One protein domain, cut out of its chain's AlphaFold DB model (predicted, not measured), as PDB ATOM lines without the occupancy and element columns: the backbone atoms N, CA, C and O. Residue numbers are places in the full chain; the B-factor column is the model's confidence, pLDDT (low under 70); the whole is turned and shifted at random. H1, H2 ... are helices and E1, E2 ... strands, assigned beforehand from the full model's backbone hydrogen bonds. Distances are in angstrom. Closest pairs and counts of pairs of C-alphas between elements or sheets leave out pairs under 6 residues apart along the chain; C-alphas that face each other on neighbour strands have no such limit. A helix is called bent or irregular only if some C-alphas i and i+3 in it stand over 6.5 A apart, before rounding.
ATOM      1  N   LEU A   7    -171.142  -8.040  46.487       86.19
ATOM      2  CA  LEU A   7    -170.091  -7.123  46.072       86.19
ATOM      3  C   LEU A   7    -170.208  -6.846  44.571       86.19
ATOM      4  O   LEU A   7    -170.026  -7.756  43.761       86.19
ATOM      5  N   ALA A   8    -170.479  -5.594  44.208       88.62
ATOM      6  CA  ALA A   8    -170.454  -5.153  42.819       88.62
ATOM      7  C   ALA A   8    -169.008  -4.878  42.383       88.62
ATOM      8  O   ALA A   8    -168.297  -4.093  43.012       88.62
ATOM      9  N   VAL A   9    -168.562  -5.517  41.302       88.56
ATOM     10  CA  VAL A   9    -167.199  -5.366  40.772       88.56
ATOM     11  C   VAL A   9    -167.207  -5.127  39.272       88.56
ATOM     12  O   VAL A   9    -168.071  -5.625  38.555       88.56
ATOM     13  N   ARG A  10    -166.190  -4.420  38.771       91.38
ATOM     14  CA  ARG A  10    -165.869  -4.401  37.339       91.38
ATOM     15  C   ARG A  10    -164.917  -5.548  37.026       91.38
ATOM     16  O   ARG A  10    -163.990  -5.798  37.792       91.38
ATOM     17  N   PHE A  11    -165.123  -6.225  35.902       86.94
ATOM     18  CA  PHE A  11    -164.305  -7.372  35.514       86.94
ATOM     19  C   PHE A  11    -163.967  -7.369  34.020       86.94
ATOM     20  O   PHE A  11    -164.637  -6.729  33.206       86.94
ATOM     21  N   ALA A  12    -162.936  -8.146  33.685       87.88
ATOM     22  CA  ALA A  12    -162.581  -8.541  32.331       87.88
ATOM     23  C   ALA A  12    -162.337 -10.056  32.327       87.88
ATOM     24  O   ALA A  12    -161.395 -10.535  32.959       87.88
ATOM     25  N   PHE A  13    -163.203 -10.820  31.659       82.44
ATOM     26  CA  PHE A  13    -163.105 -12.279  31.603       82.44
ATOM     27  C   PHE A  13    -162.677 -12.738  30.203       82.44
ATOM     28  O   PHE A  13    -163.353 -12.387  29.232       82.44
ATOM     29  N   PRO A  14    -161.590 -13.514  30.061       85.12
ATOM     30  CA  PRO A  14    -161.148 -13.999  28.759       85.12
ATOM     31  C   PRO A  14    -162.147 -15.013  28.186       85.12
ATOM     32  O   PRO A  14    -162.583 -15.940  28.868       85.12
ATOM     33  N   LEU A  15    -162.496 -14.863  26.907       84.44
ATOM     34  CA  LEU A  15    -163.470 -15.711  26.207       84.44
ATOM     35  C   LEU A  15    -162.819 -16.822  25.372       84.44
ATOM     36  O   LEU A  15    -163.450 -17.375  24.477       84.44
ATOM     37  N   GLU A  16    -161.581 -17.204  25.681       86.19
ATOM     38  CA  GLU A  16    -160.813 -18.202  24.919       86.19
ATOM     39  C   GLU A  16    -161.516 -19.561  24.790       86.19
ATOM     40  O   GLU A  16    -161.330 -20.271  23.802       86.19
ATOM     41  N   ARG A  17    -162.344 -19.920  25.779       75.62
ATOM     42  CA  ARG A  17    -163.125 -21.167  25.786       75.62
ATOM     43  C   ARG A  17    -164.368 -21.118  24.893       75.62
ATOM     44  O   ARG A  17    -164.997 -22.153  24.693       75.62
ATOM     45  N   VAL A  18    -164.739 -19.946  24.377       78.38
ATOM     46  CA  VAL A  18    -165.892 -19.773  23.490       78.38
ATOM     47  C   VAL A  18    -165.402 -19.804  22.036       78.38
ATOM     48  O   VAL A  18    -164.617 -18.937  21.634       78.38
ATOM     49  N   PRO A  19    -165.843 -20.779  21.215       83.69
ATOM     50  CA  PRO A  19    -165.450 -20.857  19.811       83.69
ATOM     51  C   PRO A  19    -165.712 -19.539  19.071       83.69
ATOM     52  O   PRO A  19    -166.802 -18.982  19.147       83.69
ATOM     53  N   GLY A  20    -164.701 -19.034  18.358       88.50
ATOM     54  CA  GLY A  20    -164.782 -17.767  17.617       88.50
ATOM     55  C   GLY A  20    -164.468 -16.501  18.428       88.50
ATOM     56  O   GLY A  20    -164.433 -15.419  17.848       88.50
ATOM     57  N   PHE A  21    -164.180 -16.614  19.730       87.19
ATOM     58  CA  PHE A  21    -163.875 -15.477  20.616       87.19
ATOM     59  C   PHE A  21    -162.436 -15.499  21.162       87.19
ATOM     60  O   PHE A  21    -162.155 -14.948  22.227       87.19
ATOM     61  N   ARG A  22    -161.501 -16.110  20.425       91.19
ATOM     62  CA  ARG A  22    -160.071 -16.061  20.766       91.19
ATOM     63  C   ARG A  22    -159.606 -14.604  20.870       91.19
ATOM     64  O   ARG A  22    -160.050 -13.760  20.094       91.19
ATOM     65  N   ASP A  23    -158.761 -14.322  21.858       89.25
ATOM     66  CA  ASP A  23    -158.213 -12.990  22.155       89.25
ATOM     67  C   ASP A  23    -159.275 -11.915  22.474       89.25
ATOM     68  O   ASP A  23    -158.999 -10.713  22.449       89.25
ATOM     69  N   ARG A  24    -160.514 -12.322  22.790       89.75
ATOM     70  CA  ARG A  24    -161.591 -11.421  23.223       89.75
ATOM     71  C   ARG A  24    -161.836 -11.536  24.719       89.75
ATOM     72  O   ARG A  24    -161.722 -12.603  25.315       89.75
ATOM     73  N   TYR A  25    -162.256 -10.417  25.296       89.25
ATOM     74  CA  TYR A  25    -162.633 -10.310  26.697       89.25
ATOM     75  C   TYR A  25    -164.089  -9.876  26.811       89.25
ATOM     76  O   TYR A  25    -164.551  -8.989  26.087       89.25
ATOM     77  N   LEU A  26    -164.795 -10.487  27.752       86.62
ATOM     78  CA  LEU A  26    -166.064  -9.993  28.252       86.62
ATOM     79  C   LEU A  26    -165.772  -8.967  29.344       86.62
ATOM     80  O   LEU A  26    -165.313  -9.328  30.425       86.62
ATOM     81  N   ASN A  27    -166.036  -7.699  29.049       90.81
ATOM     82  CA  ASN A  27    -165.878  -6.605  30.000       90.81
ATOM     83  C   ASN A  27    -167.243  -6.207  30.547       90.81
ATOM     84  O   ASN A  27    -168.201  -6.060  29.779       90.81
ATOM     85  N   GLY A  28    -167.336  -6.013  31.856       92.06
ATOM     86  CA  GLY A  28    -168.626  -5.739  32.464       92.06
ATOM     87  C   GLY A  28    -168.591  -5.498  33.961       92.06
ATOM     88  O   GLY A  28    -167.541  -5.257  34.559       92.06
ATOM     89  N   GLU A  29    -169.780  -5.578  34.538       93.88
ATOM     90  CA  GLU A  29    -170.057  -5.501  35.966       93.88
ATOM     91  C   GLU A  29    -170.585  -6.850  36.445       93.88
ATOM     92  O   GLU A  29    -171.389  -7.478  35.755       93.88
ATOM     93  N   ALA A  30    -170.138  -7.308  37.608       91.69
ATOM     94  CA  ALA A  30    -170.615  -8.536  38.221       91.69
ATOM     95  C   ALA A  30    -171.022  -8.292  39.672       91.69
ATOM     96  O   ALA A  30    -170.320  -7.604  40.409       91.69
ATOM     97  N   ASP A  31    -172.118  -8.925  40.074       92.06
ATOM     98  CA  ASP A  31    -172.503  -9.055  41.473       92.06
ATOM     99  C   ASP A  31    -171.935 -10.369  41.994       92.06
ATOM    100  O   ASP A  31    -172.365 -11.451  41.575       92.06
ATOM    101  N   LEU A  32    -170.978 -10.291  42.907       90.75
ATOM    102  CA  LEU A  32    -170.381 -11.451  43.557       90.75
ATOM    103  C   LEU A  32    -171.009 -11.652  44.931       90.75
ATOM    104  O   LEU A  32    -171.253 -10.685  45.639       90.75
ATOM    105  N   SER A  33    -171.236 -12.895  45.343       90.75
ATOM    106  CA  SER A  33    -171.369 -13.214  46.766       90.75
ATOM    107  C   SER A  33    -170.029 -13.725  47.266       90.75
ATOM    108  O   SER A  33    -169.514 -14.696  46.700       90.75
ATOM    109  N   VAL A  34    -169.499 -13.095  48.311       90.12
ATOM    110  CA  VAL A  34    -168.240 -13.485  48.950       90.12
ATOM    111  C   VAL A  34    -168.538 -13.965  50.362       90.12
ATOM    112  O   VAL A  34    -169.323 -13.348  51.080       90.12
ATOM    113  N   GLY A  35    -167.921 -15.071  50.762       89.69
ATOM    114  CA  GLY A  35    -168.103 -15.634  52.091       89.69
ATOM    115  C   GLY A  35    -166.926 -16.490  52.529       89.69
ATOM    116  O   GLY A  35    -165.971 -16.713  51.786       89.69
ATOM    117  N   CYS A  36    -167.004 -16.957  53.769       88.88
ATOM    118  CA  CYS A  36    -166.080 -17.929  54.332       88.88
ATOM    119  C   CYS A  36    -166.893 -18.960  55.114       88.88
ATOM    120  O   CYS A  36    -167.460 -18.630  56.156       88.88
ATOM    121  N   GLU A  37    -166.954 -20.190  54.612       86.81
ATOM    122  CA  GLU A  37    -167.663 -21.302  55.243       86.81
ATOM    123  C   GLU A  37    -166.643 -22.341  55.715       86.81
ATOM    124  O   GLU A  37    -165.787 -22.787  54.954       86.81
ATOM    125  N   ASN A  38    -166.672 -22.692  57.006       82.94
ATOM    126  CA  ASN A  38    -165.731 -23.643  57.618       82.94
ATOM    127  C   ASN A  38    -164.239 -23.319  57.363       82.94
ATOM    128  O   ASN A  38    -163.388 -24.207  57.295       82.94
ATOM    129  N   GLY A  39    -163.898 -22.030  57.236       80.62
ATOM    130  CA  GLY A  39    -162.534 -21.580  56.942       80.62
ATOM    131  C   GLY A  39    -162.108 -21.753  55.479       80.62
ATOM    132  O   GLY A  39    -160.909 -21.695  55.196       80.62
ATOM    133  N   VAL A  40    -163.063 -21.987  54.578       87.31
ATOM    134  CA  VAL A  40    -162.882 -21.991  53.126       87.31
ATOM    135  C   VAL A  40    -163.561 -20.753  52.557       87.31
ATOM    136  O   VAL A  40    -164.744 -20.518  52.785       87.31
ATOM    137  N   VAL A  41    -162.800 -19.944  51.825       90.25
ATOM    138  CA  VAL A  41    -163.311 -18.767  51.130       90.25
ATOM    139  C   VAL A  41    -164.096 -19.215  49.909       90.25
ATOM    140  O   VAL A  41    -163.637 -20.048  49.122       90.25
ATOM    141  N   GLU A  42    -165.265 -18.618  49.735       91.06
ATOM    142  CA  GLU A  42    -166.150 -18.881  48.617       91.06
ATOM    143  C   GLU A  42    -166.498 -17.586  47.896       91.06
ATOM    144  O   GLU A  42    -166.829 -16.573  48.517       91.06
ATOM    145  N   VAL A  43    -166.420 -17.625  46.569       91.00
ATOM    146  CA  VAL A  43    -166.780 -16.507  45.698       91.00
ATOM    147  C   VAL A  43    -167.637 -17.048  44.566       91.00
ATOM    148  O   VAL A  43    -167.158 -17.822  43.739       91.00
ATOM    149  N   PHE A  44    -168.894 -16.615  44.507       91.69
ATOM    150  CA  PHE A  44    -169.836 -17.015  43.462       91.69
ATOM    151  C   PHE A  44    -170.383 -15.804  42.722       91.69
ATOM    152  O   PHE A  44    -170.685 -14.777  43.327       91.69
ATOM    153  N   VAL A  45    -170.592 -15.953  41.418       91.31
ATOM    154  CA  VAL A  45    -171.271 -14.950  40.595       91.31
ATOM    155  C   VAL A  45    -172.784 -15.064  40.792       91.31
ATOM    156  O   VAL A  45    -173.365 -16.146  40.686       91.31
ATOM    157  N   ARG A  46    -173.442 -13.937  41.067       91.69
ATOM    158  CA  ARG A  46    -174.901 -13.830  41.240       91.69
ATOM    159  C   ARG A  46    -175.584 -13.051  40.126       91.69
ATOM    160  O   ARG A  46    -176.779 -13.233  39.919       91.69
ATOM    161  N   GLY A  47    -174.841 -12.211  39.419       91.50
ATOM    162  CA  GLY A  47    -175.333 -11.417  38.302       91.50
ATOM    163  C   GLY A  47    -174.166 -10.875  37.497       91.50
ATOM    164  O   GLY A  47    -173.075 -10.700  38.035       91.50
ATOM    165  N   VAL A  48    -174.387 -10.653  36.205       91.56
ATOM    166  CA  VAL A  48    -173.384 -10.076  35.311       91.56
ATOM    167  C   VAL A  48    -174.077  -9.210  34.275       91.56
ATOM    168  O   VAL A  48    -175.000  -9.683  33.608       91.56
ATOM    169  N   ARG A  49    -173.570  -7.992  34.082       92.62
ATOM    170  CA  ARG A  49    -173.894  -7.132  32.947       92.62
ATOM    171  C   ARG A  49    -172.679  -6.872  32.087       92.62
ATOM    172  O   ARG A  49    -171.620  -6.518  32.591       92.62
ATOM    173  N   ALA A  50    -172.863  -6.949  30.780       89.88
ATOM    174  CA  ALA A  50    -171.893  -6.490  29.797       89.88
ATOM    175  C   ALA A  50    -172.594  -5.548  28.818       89.88
ATOM    176  O   ALA A  50    -173.707  -5.825  28.370       89.88
ATOM    177  N   ASN A  51    -171.963  -4.414  28.502       86.31
ATOM    178  CA  ASN A  51    -172.544  -3.374  27.641       86.31
ATOM    179  C   ASN A  51    -173.974  -2.961  28.060       86.31
ATOM    180  O   ASN A  51    -174.859  -2.808  27.218       86.31
ATOM    181  N   GLY A  52    -174.218  -2.838  29.369       86.56
ATOM    182  CA  GLY A  52    -175.518  -2.438  29.923       86.56
ATOM    183  C   GLY A  52    -176.624  -3.496  29.834       86.56
ATOM    184  O   GLY A  52    -177.776  -3.176  30.111       86.56
ATOM    185  N   ARG A  53    -176.309  -4.741  29.452       91.31
ATOM    186  CA  ARG A  53    -177.276  -5.844  29.350       91.31
ATOM    187  C   ARG A  53    -176.869  -7.012  30.229       91.31
ATOM    188  O   ARG A  53    -175.685  -7.336  30.300       91.31
ATOM    189  N   ASP A  54    -177.851  -7.656  30.849       92.38
ATOM    190  CA  ASP A  54    -177.612  -8.881  31.605       92.38
ATOM    191  C   ASP A  54    -177.110  -9.991  30.675       92.38
ATOM    192  O   ASP A  54    -177.534 -10.109  29.518       92.38
ATOM    193  N   LEU A  55    -176.195 -10.817  31.184       89.25
ATOM    194  CA  LEU A  55    -175.773 -12.010  30.461       89.25
ATOM    195  C   LEU A  55    -176.968 -12.938  30.195       89.25
ATOM    196  O   LEU A  55    -177.847 -13.087  31.049       89.25
ATOM    197  N   PRO A  56    -176.974 -13.651  29.057       88.50
ATOM    198  CA  PRO A  56    -177.951 -14.699  28.814       88.50
ATOM    199  C   PRO A  56    -177.991 -15.721  29.955       88.50
ATOM    200  O   PRO A  56    -176.952 -16.157  30.457       88.50
ATOM    201  N   ALA A  57    -179.196 -16.171  30.315       89.00
ATOM    202  CA  ALA A  57    -179.406 -17.062  31.458       89.00
ATOM    203  C   ALA A  57    -178.586 -18.361  31.390       89.00
ATOM    204  O   ALA A  57    -178.196 -18.892  32.423       89.00
ATOM    205  N   TRP A  58    -178.315 -18.883  30.189       84.69
ATOM    206  CA  TRP A  58    -177.477 -20.071  30.020       84.69
ATOM    207  C   TRP A  58    -176.032 -19.832  30.469       84.69
ATOM    208  O   TRP A  58    -175.488 -20.663  31.182       84.69
ATOM    209  N   MET A  59    -175.457 -18.669  30.163       85.12
ATOM    210  CA  MET A  59    -174.096 -18.317  30.567       85.12
ATOM    211  C   MET A  59    -174.024 -18.018  32.068       85.12
ATOM    212  O   MET A  59    -173.109 -18.470  32.753       85.12
ATOM    213  N   LEU A  60    -175.024 -17.308  32.607       87.69
ATOM    214  CA  LEU A  60    -175.093 -17.025  34.042       87.69
ATOM    215  C   LEU A  60    -175.268 -18.307  34.875       87.69
ATOM    216  O   LEU A  60    -174.700 -18.415  35.962       87.69
ATOM    217  N   ARG A  61    -176.022 -19.297  34.377       88.25
ATOM    218  CA  ARG A  61    -176.172 -20.600  35.047       88.25
ATOM    219  C   ARG A  61    -174.844 -21.327  35.208       88.25
ATOM    220  O   ARG A  61    -174.621 -21.898  36.271       88.25
ATOM    221  N   ASP A  62    -173.984 -21.282  34.202       84.81
ATOM    222  CA  ASP A  62    -172.678 -21.937  34.273       84.81
ATOM    223  C   ASP A  62    -171.746 -21.187  35.233       84.81
ATOM    224  O   ASP A  62    -171.170 -21.793  36.135       84.81
ATOM    225  N   LEU A  63    -171.682 -19.854  35.124       86.31
ATOM    226  CA  LEU A  63    -170.844 -19.017  35.993       86.31
ATOM    227  C   LEU A  63    -171.261 -19.082  37.469       86.31
ATOM    228  O   LEU A  63    -170.415 -19.104  38.354       86.31
ATOM    229  N   SER A  64    -172.561 -19.123  37.757       89.12
ATOM    230  CA  SER A  64    -173.071 -19.099  39.137       89.12
ATOM    231  C   SER A  64    -172.822 -20.387  39.934       89.12
ATOM    232  O   SER A  64    -173.024 -20.394  41.150       89.12
ATOM    233  N   ARG A  65    -172.385 -21.470  39.276       89.25
ATOM    234  CA  ARG A  65    -172.090 -22.770  39.904       89.25
ATOM    235  C   ARG A  65    -170.620 -22.944  40.284       89.25
ATOM    236  O   ARG A  65    -170.310 -23.820  41.086       89.25
ATOM    237  N   GLU A  66    -169.724 -22.145  39.712       87.94
ATOM    238  CA  GLU A  66    -168.287 -22.224  39.981       87.94
ATOM    239  C   GLU A  66    -167.932 -21.377  41.211       87.94
ATOM    240  O   GLU A  66    -168.266 -20.193  41.281       87.94
ATOM    241  N   ASN A  67    -167.231 -21.976  42.182       90.81
ATOM    242  CA  ASN A  67    -166.553 -21.210  43.224       90.81
ATOM    243  C   ASN A  67    -165.241 -20.661  42.645       90.81
ATOM    244  O   ASN A  67    -164.258 -21.386  42.474       90.81
ATOM    245  N   PHE A  68    -165.204 -19.362  42.362       88.12
ATOM    246  CA  PHE A  68    -164.041 -18.706  41.762       88.12
ATOM    247  C   PHE A  68    -162.836 -18.634  42.707       88.12
ATOM    248  O   PHE A  68    -161.704 -18.486  42.240       88.12
ATOM    249  N   ALA A  69    -163.042 -18.788  44.018       89.00
ATOM    250  CA  ALA A  69    -161.945 -18.837  44.978       89.00
ATOM    251  C   ALA A  69    -161.136 -20.139  44.880       89.00
ATOM    252  O   ALA A  69    -159.971 -20.152  45.271       89.00
ATOM    253  N   THR A  70    -161.693 -21.220  44.314       88.44
ATOM    254  CA  THR A  70    -161.016 -22.525  44.239       88.44
ATOM    255  C   THR A  70    -159.659 -22.429  43.546       88.44
ATOM    256  O   THR A  70    -158.676 -22.939  44.074       88.44
ATOM    257  N   ARG A  71    -159.555 -21.685  42.436       84.06
ATOM    258  CA  ARG A  71    -158.277 -21.532  41.713       84.06
ATOM    259  C   ARG A  71    -157.224 -20.748  42.494       84.06
ATOM    260  O   ARG A  71    -156.033 -20.885  42.228       84.06
ATOM    261  N   LEU A  72    -157.632 -19.923  43.460       85.31
ATOM    262  CA  LEU A  72    -156.684 -19.224  44.328       85.31
ATOM    263  C   LEU A  72    -156.012 -20.194  45.309       85.31
ATOM    264  O   LEU A  72    -154.865 -19.974  45.683       85.31
ATOM    265  N   TYR A  73    -156.669 -21.298  45.678       86.00
ATOM    266  CA  TYR A  73    -156.075 -22.327  46.538       86.00
ATOM    267  C   TYR A  73    -154.992 -23.170  45.852       86.00
ATOM    268  O   TYR A  73    -154.225 -23.837  46.556       86.00
ATOM    269  N   ASP A  74    -154.913 -23.133  44.519       88.88
ATOM    270  CA  ASP A  74    -153.872 -23.813  43.734       88.88
ATOM    271  C   ASP A  74    -152.566 -23.007  43.684       88.88
ATOM    272  O   ASP A  74    -151.500 -23.548  43.390       88.88
ATOM    273  N   ARG A  75    -152.631 -21.712  44.009       88.50
ATOM    274  CA  ARG A  75    -151.475 -20.818  44.057       88.50
ATOM    275  C   ARG A  75    -150.841 -20.853  45.457       88.50
ATOM    276  O   ARG A  75    -151.526 -20.496  46.415       88.50
ATOM    277  N   PRO A  76    -149.572 -21.278  45.623       87.00
ATOM    278  CA  PRO A  76    -148.967 -21.463  46.949       87.00
ATOM    279  C   PRO A  76    -148.967 -20.197  47.819       87.00
ATOM    280  O   PRO A  76    -149.297 -20.259  49.001       87.00
ATOM    281  N   ASP A  77    -148.670 -19.051  47.208       87.81
ATOM    282  CA  ASP A  77    -148.676 -17.717  47.818       87.81
ATOM    283  C   ASP A  77    -150.062 -17.329  48.358       87.81
ATOM    284  O   ASP A  77    -150.191 -16.860  49.489       87.81
ATOM    285  N   ALA A  78    -151.115 -17.567  47.574       88.75
ATOM    286  CA  ALA A  78    -152.483 -17.254  47.979       88.75
ATOM    287  C   ALA A  78    -153.045 -18.282  48.976       88.75
ATOM    288  O   ALA A  78    -153.730 -17.910  49.930       88.75
ATOM    289  N   ARG A  79    -152.728 -19.569  48.801       89.00
ATOM    290  CA  ARG A  79    -153.206 -20.674  49.644       89.00
ATOM    291  C   ARG A  79    -152.902 -20.449  51.124       89.00
ATOM    292  O   ARG A  79    -153.781 -20.677  51.957       89.00
ATOM    293  N   ASP A  80    -151.689 -20.021  51.458       87.25
ATOM    294  CA  ASP A  80    -151.281 -19.828  52.854       87.25
ATOM    295  C   ASP A  80    -152.026 -18.673  53.524       87.25
ATOM    296  O   ASP A  80    -152.386 -18.766  54.701       87.25
ATOM    297  N   VAL A  81    -152.322 -17.616  52.766       87.88
ATOM    298  CA  VAL A  81    -153.152 -16.500  53.232       87.88
ATOM    299  C   VAL A  81    -154.601 -16.954  53.405       87.88
ATOM    300  O   VAL A  81    -155.180 -16.760  54.473       87.88
ATOM    301  N   LEU A  82    -155.174 -17.625  52.402       88.75
ATOM    302  CA  LEU A  82    -156.572 -18.066  52.418       88.75
ATOM    303  C   LEU A  82    -156.873 -19.031  53.568       88.75
ATOM    304  O   LEU A  82    -157.910 -18.912  54.213       88.75
ATOM    305  N   LYS A  83    -155.957 -19.954  53.883       87.06
ATOM    306  CA  LYS A  83    -156.114 -20.899  55.007       87.06
ATOM    307  C   LYS A  83    -156.219 -20.217  56.371       87.06
ATOM    308  O   LYS A  83    -156.828 -20.775  57.293       87.06
ATOM    309  N   ARG A  84    -155.607 -19.037  56.502       89.69
ATOM    310  CA  ARG A  84    -155.635 -18.236  57.728       89.69
ATOM    311  C   ARG A  84    -156.928 -17.451  57.864       89.69
ATOM    312  O   ARG A  84    -157.199 -17.002  58.965       89.69
ATOM    313  N   ILE A  85    -157.734 -17.288  56.819       91.25
ATOM    314  CA  ILE A  85    -159.006 -16.568  56.922       91.25
ATOM    315  C   ILE A  85    -159.990 -17.408  57.751       91.25
ATOM    316  O   ILE A  85    -160.204 -18.596  57.507       91.25
ATOM    317  N   ALA A  86    -160.549 -16.786  58.785       89.81
ATOM    318  CA  ALA A  86    -161.597 -17.340  59.636       89.81
ATOM    319  C   ALA A  86    -162.980 -16.858  59.190       89.81
ATOM    320  O   ALA A  86    -163.926 -17.639  59.159       89.81
ATOM    321  N   ALA A  87    -163.087 -15.577  58.832       89.00
ATOM    322  CA  ALA A  87    -164.330 -14.958  58.397       89.00
ATOM    323  C   ALA A  87    -164.056 -13.802  57.431       89.00
ATOM    324  O   ALA A  87    -163.022 -13.133  57.521       89.00
ATOM    325  N   ILE A  88    -165.016 -13.556  56.543       89.38
ATOM    326  CA  ILE A  88    -165.085 -12.369  55.690       89.38
ATOM    327  C   ILE A  88    -166.432 -11.707  55.970       89.38
ATOM    328  O   ILE A  88    -167.451 -12.397  56.009       89.38
ATOM    329  N   ARG A  89    -166.421 -10.391  56.179       87.50
ATOM    330  CA  ARG A  89    -167.626  -9.556  56.241       87.50
ATOM    331  C   ARG A  89    -167.481  -8.409  55.261       87.50
ATOM    332  O   ARG A  89    -166.427  -7.768  55.232       87.50
ATOM    333  N   LEU A  90    -168.514  -8.176  54.472       84.44
ATOM    334  CA  LEU A  90    -168.597  -7.036  53.578       84.44
ATOM    335  C   LEU A  90    -169.404  -5.928  54.257       84.44
ATOM    336  O   LEU A  90    -170.333  -6.177  55.017       84.44
ATOM    337  N   SER A  91    -169.031  -4.692  53.984       82.44
ATOM    338  CA  SER A  91    -169.750  -3.493  54.393       82.44
ATOM    339  C   SER A  91    -169.704  -2.480  53.258       82.44
ATOM    340  O   SER A  91    -168.936  -2.641  52.308       82.44
ATOM    341  N   ASP A  92    -170.476  -1.404  53.375       77.50
ATOM    342  CA  ASP A  92    -170.501  -0.347  52.356       77.50
ATOM    343  C   ASP A  92    -169.105   0.265  52.125       77.50
ATOM    344  O   ASP A  92    -168.730   0.566  50.994       77.50
ATOM    345  N   ASP A  93    -168.293   0.346  53.185       80.44
ATOM    346  CA  ASP A  93    -166.942   0.922  53.148       80.44
ATOM    347  C   ASP A  93    -165.831  -0.075  52.759       80.44
ATOM    348  O   ASP A  93    -164.655   0.298  52.709       80.44
ATOM    349  N   GLY A  94    -166.157  -1.349  52.497       77.75
ATOM    350  CA  GLY A  94    -165.173  -2.345  52.060       77.75
ATOM    351  C   GLY A  94    -165.363  -3.747  52.636       77.75
ATOM    352  O   GLY A  94    -166.471  -4.208  52.883       77.75
ATOM    353  N   ALA A  95    -164.255  -4.471  52.810       83.19
ATOM    354  CA  ALA A  95    -164.259  -5.844  53.306       83.19
ATOM    355  C   ALA A  95    -163.362  -5.977  54.539       83.19
ATOM    356  O   ALA A  95    -162.188  -5.605  54.510       83.19
ATOM    357  N   THR A  96    -163.898  -6.565  55.608       88.38
ATOM    358  CA  THR A  96    -163.134  -6.928  56.805       88.38
ATOM    359  C   THR A  96    -162.820  -8.418  56.782       88.38
ATOM    360  O   THR A  96    -163.717  -9.256  56.661       88.38
ATOM    361  N   LEU A  97    -161.538  -8.753  56.938       89.06
ATOM    362  CA  LEU A  97    -161.062 -10.129  57.040       89.06
ATOM    363  C   LEU A  97    -160.627 -10.419  58.473       89.06
ATOM    364  O   LEU A  97    -159.768  -9.736  59.028       89.06
ATOM    365  N   THR A  98    -161.186 -11.469  59.065       90.81
ATOM    366  CA  THR A  98    -160.714 -12.003  60.345       90.81
ATOM    367  C   THR A  98    -159.829 -13.205  60.073       90.81
ATOM    368  O   THR A  98    -160.207 -14.085  59.299       90.81
TER     369      THR A  98
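AT A GLANCE: This is residues 7 to 98 of the 102 residues of an uncharacterized protein of Lentisphaerae bacterium ADurb.BinA184 (UniProt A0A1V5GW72). A long ribbon of three strands, E1, E2 and E3, bent and strongly twisted, runs through the domain; a small hairpin, E4 and E5, packs through E4 on the ribbon's end near the E2 to E3 turn. Three short helices only graze the ribbon. The printed part has 92 residues, in the order E1 E2 E3 H1 H2 H3 E4 E5, of mixed class. The sheet E1 - E2 - E3 is antiparallel, as is E4 - E5. The whole is only just compact, close to loose, with a radius of gyration of the C-alphas of 14.7 A and spans of 41 by 30 by 20 A.

HOW THE PARTS SIT: E1, residues 7 to 14, E2, residues 25 to 37, and E3, residues 40 to 50, form a meander, each strand the antiparallel neighbour of the one before. N 9 and O 30 are 2.9 A apart, and N 35 and O 42 2.9 A, within hydrogen-bond range. E2 bends by 81 degrees at residue 28. In the hairpin of E4, residues 85 to 91, and E5, residues 94 to 98, N 89 and O 96 are 3.0 A apart. The closest C-alphas of E2 and E4 are Cys 36 and Ala 87, 5.3 A; E5 and E2 are apart. H1, residues 57 to 63, grazes the sheet; its closest C-alpha pair with E3 is Val 45 and Leu 63, 6.2 A. H2, residues 70 to 74, and H3, residues 76 to 84, also graze the sheet and touch only at the corner, Tyr 73 and Arg 79 having C-alphas 4.5 A apart. Every O i to N i+4 pair is within range in H1, 3 of 5 in H3 and 0 of 1 in H2, where 2 of 2 O i to N i+3 pairs are.

IN THESE COORDINATES: E1 begins at C-alpha 7 (-170.091, -7.123, 46.072). E2 spans 31.0 A, E3 29.4 A. E5 ends at C-alpha 98 (-160.714, -12.003, 60.345).

THE WHOLE: The C-alphas farthest apart, Gly 20 and Thr 98, are 43.3 A apart. The printed part has no cut, no link is long, and no printed residue is under 70 in pLDDT.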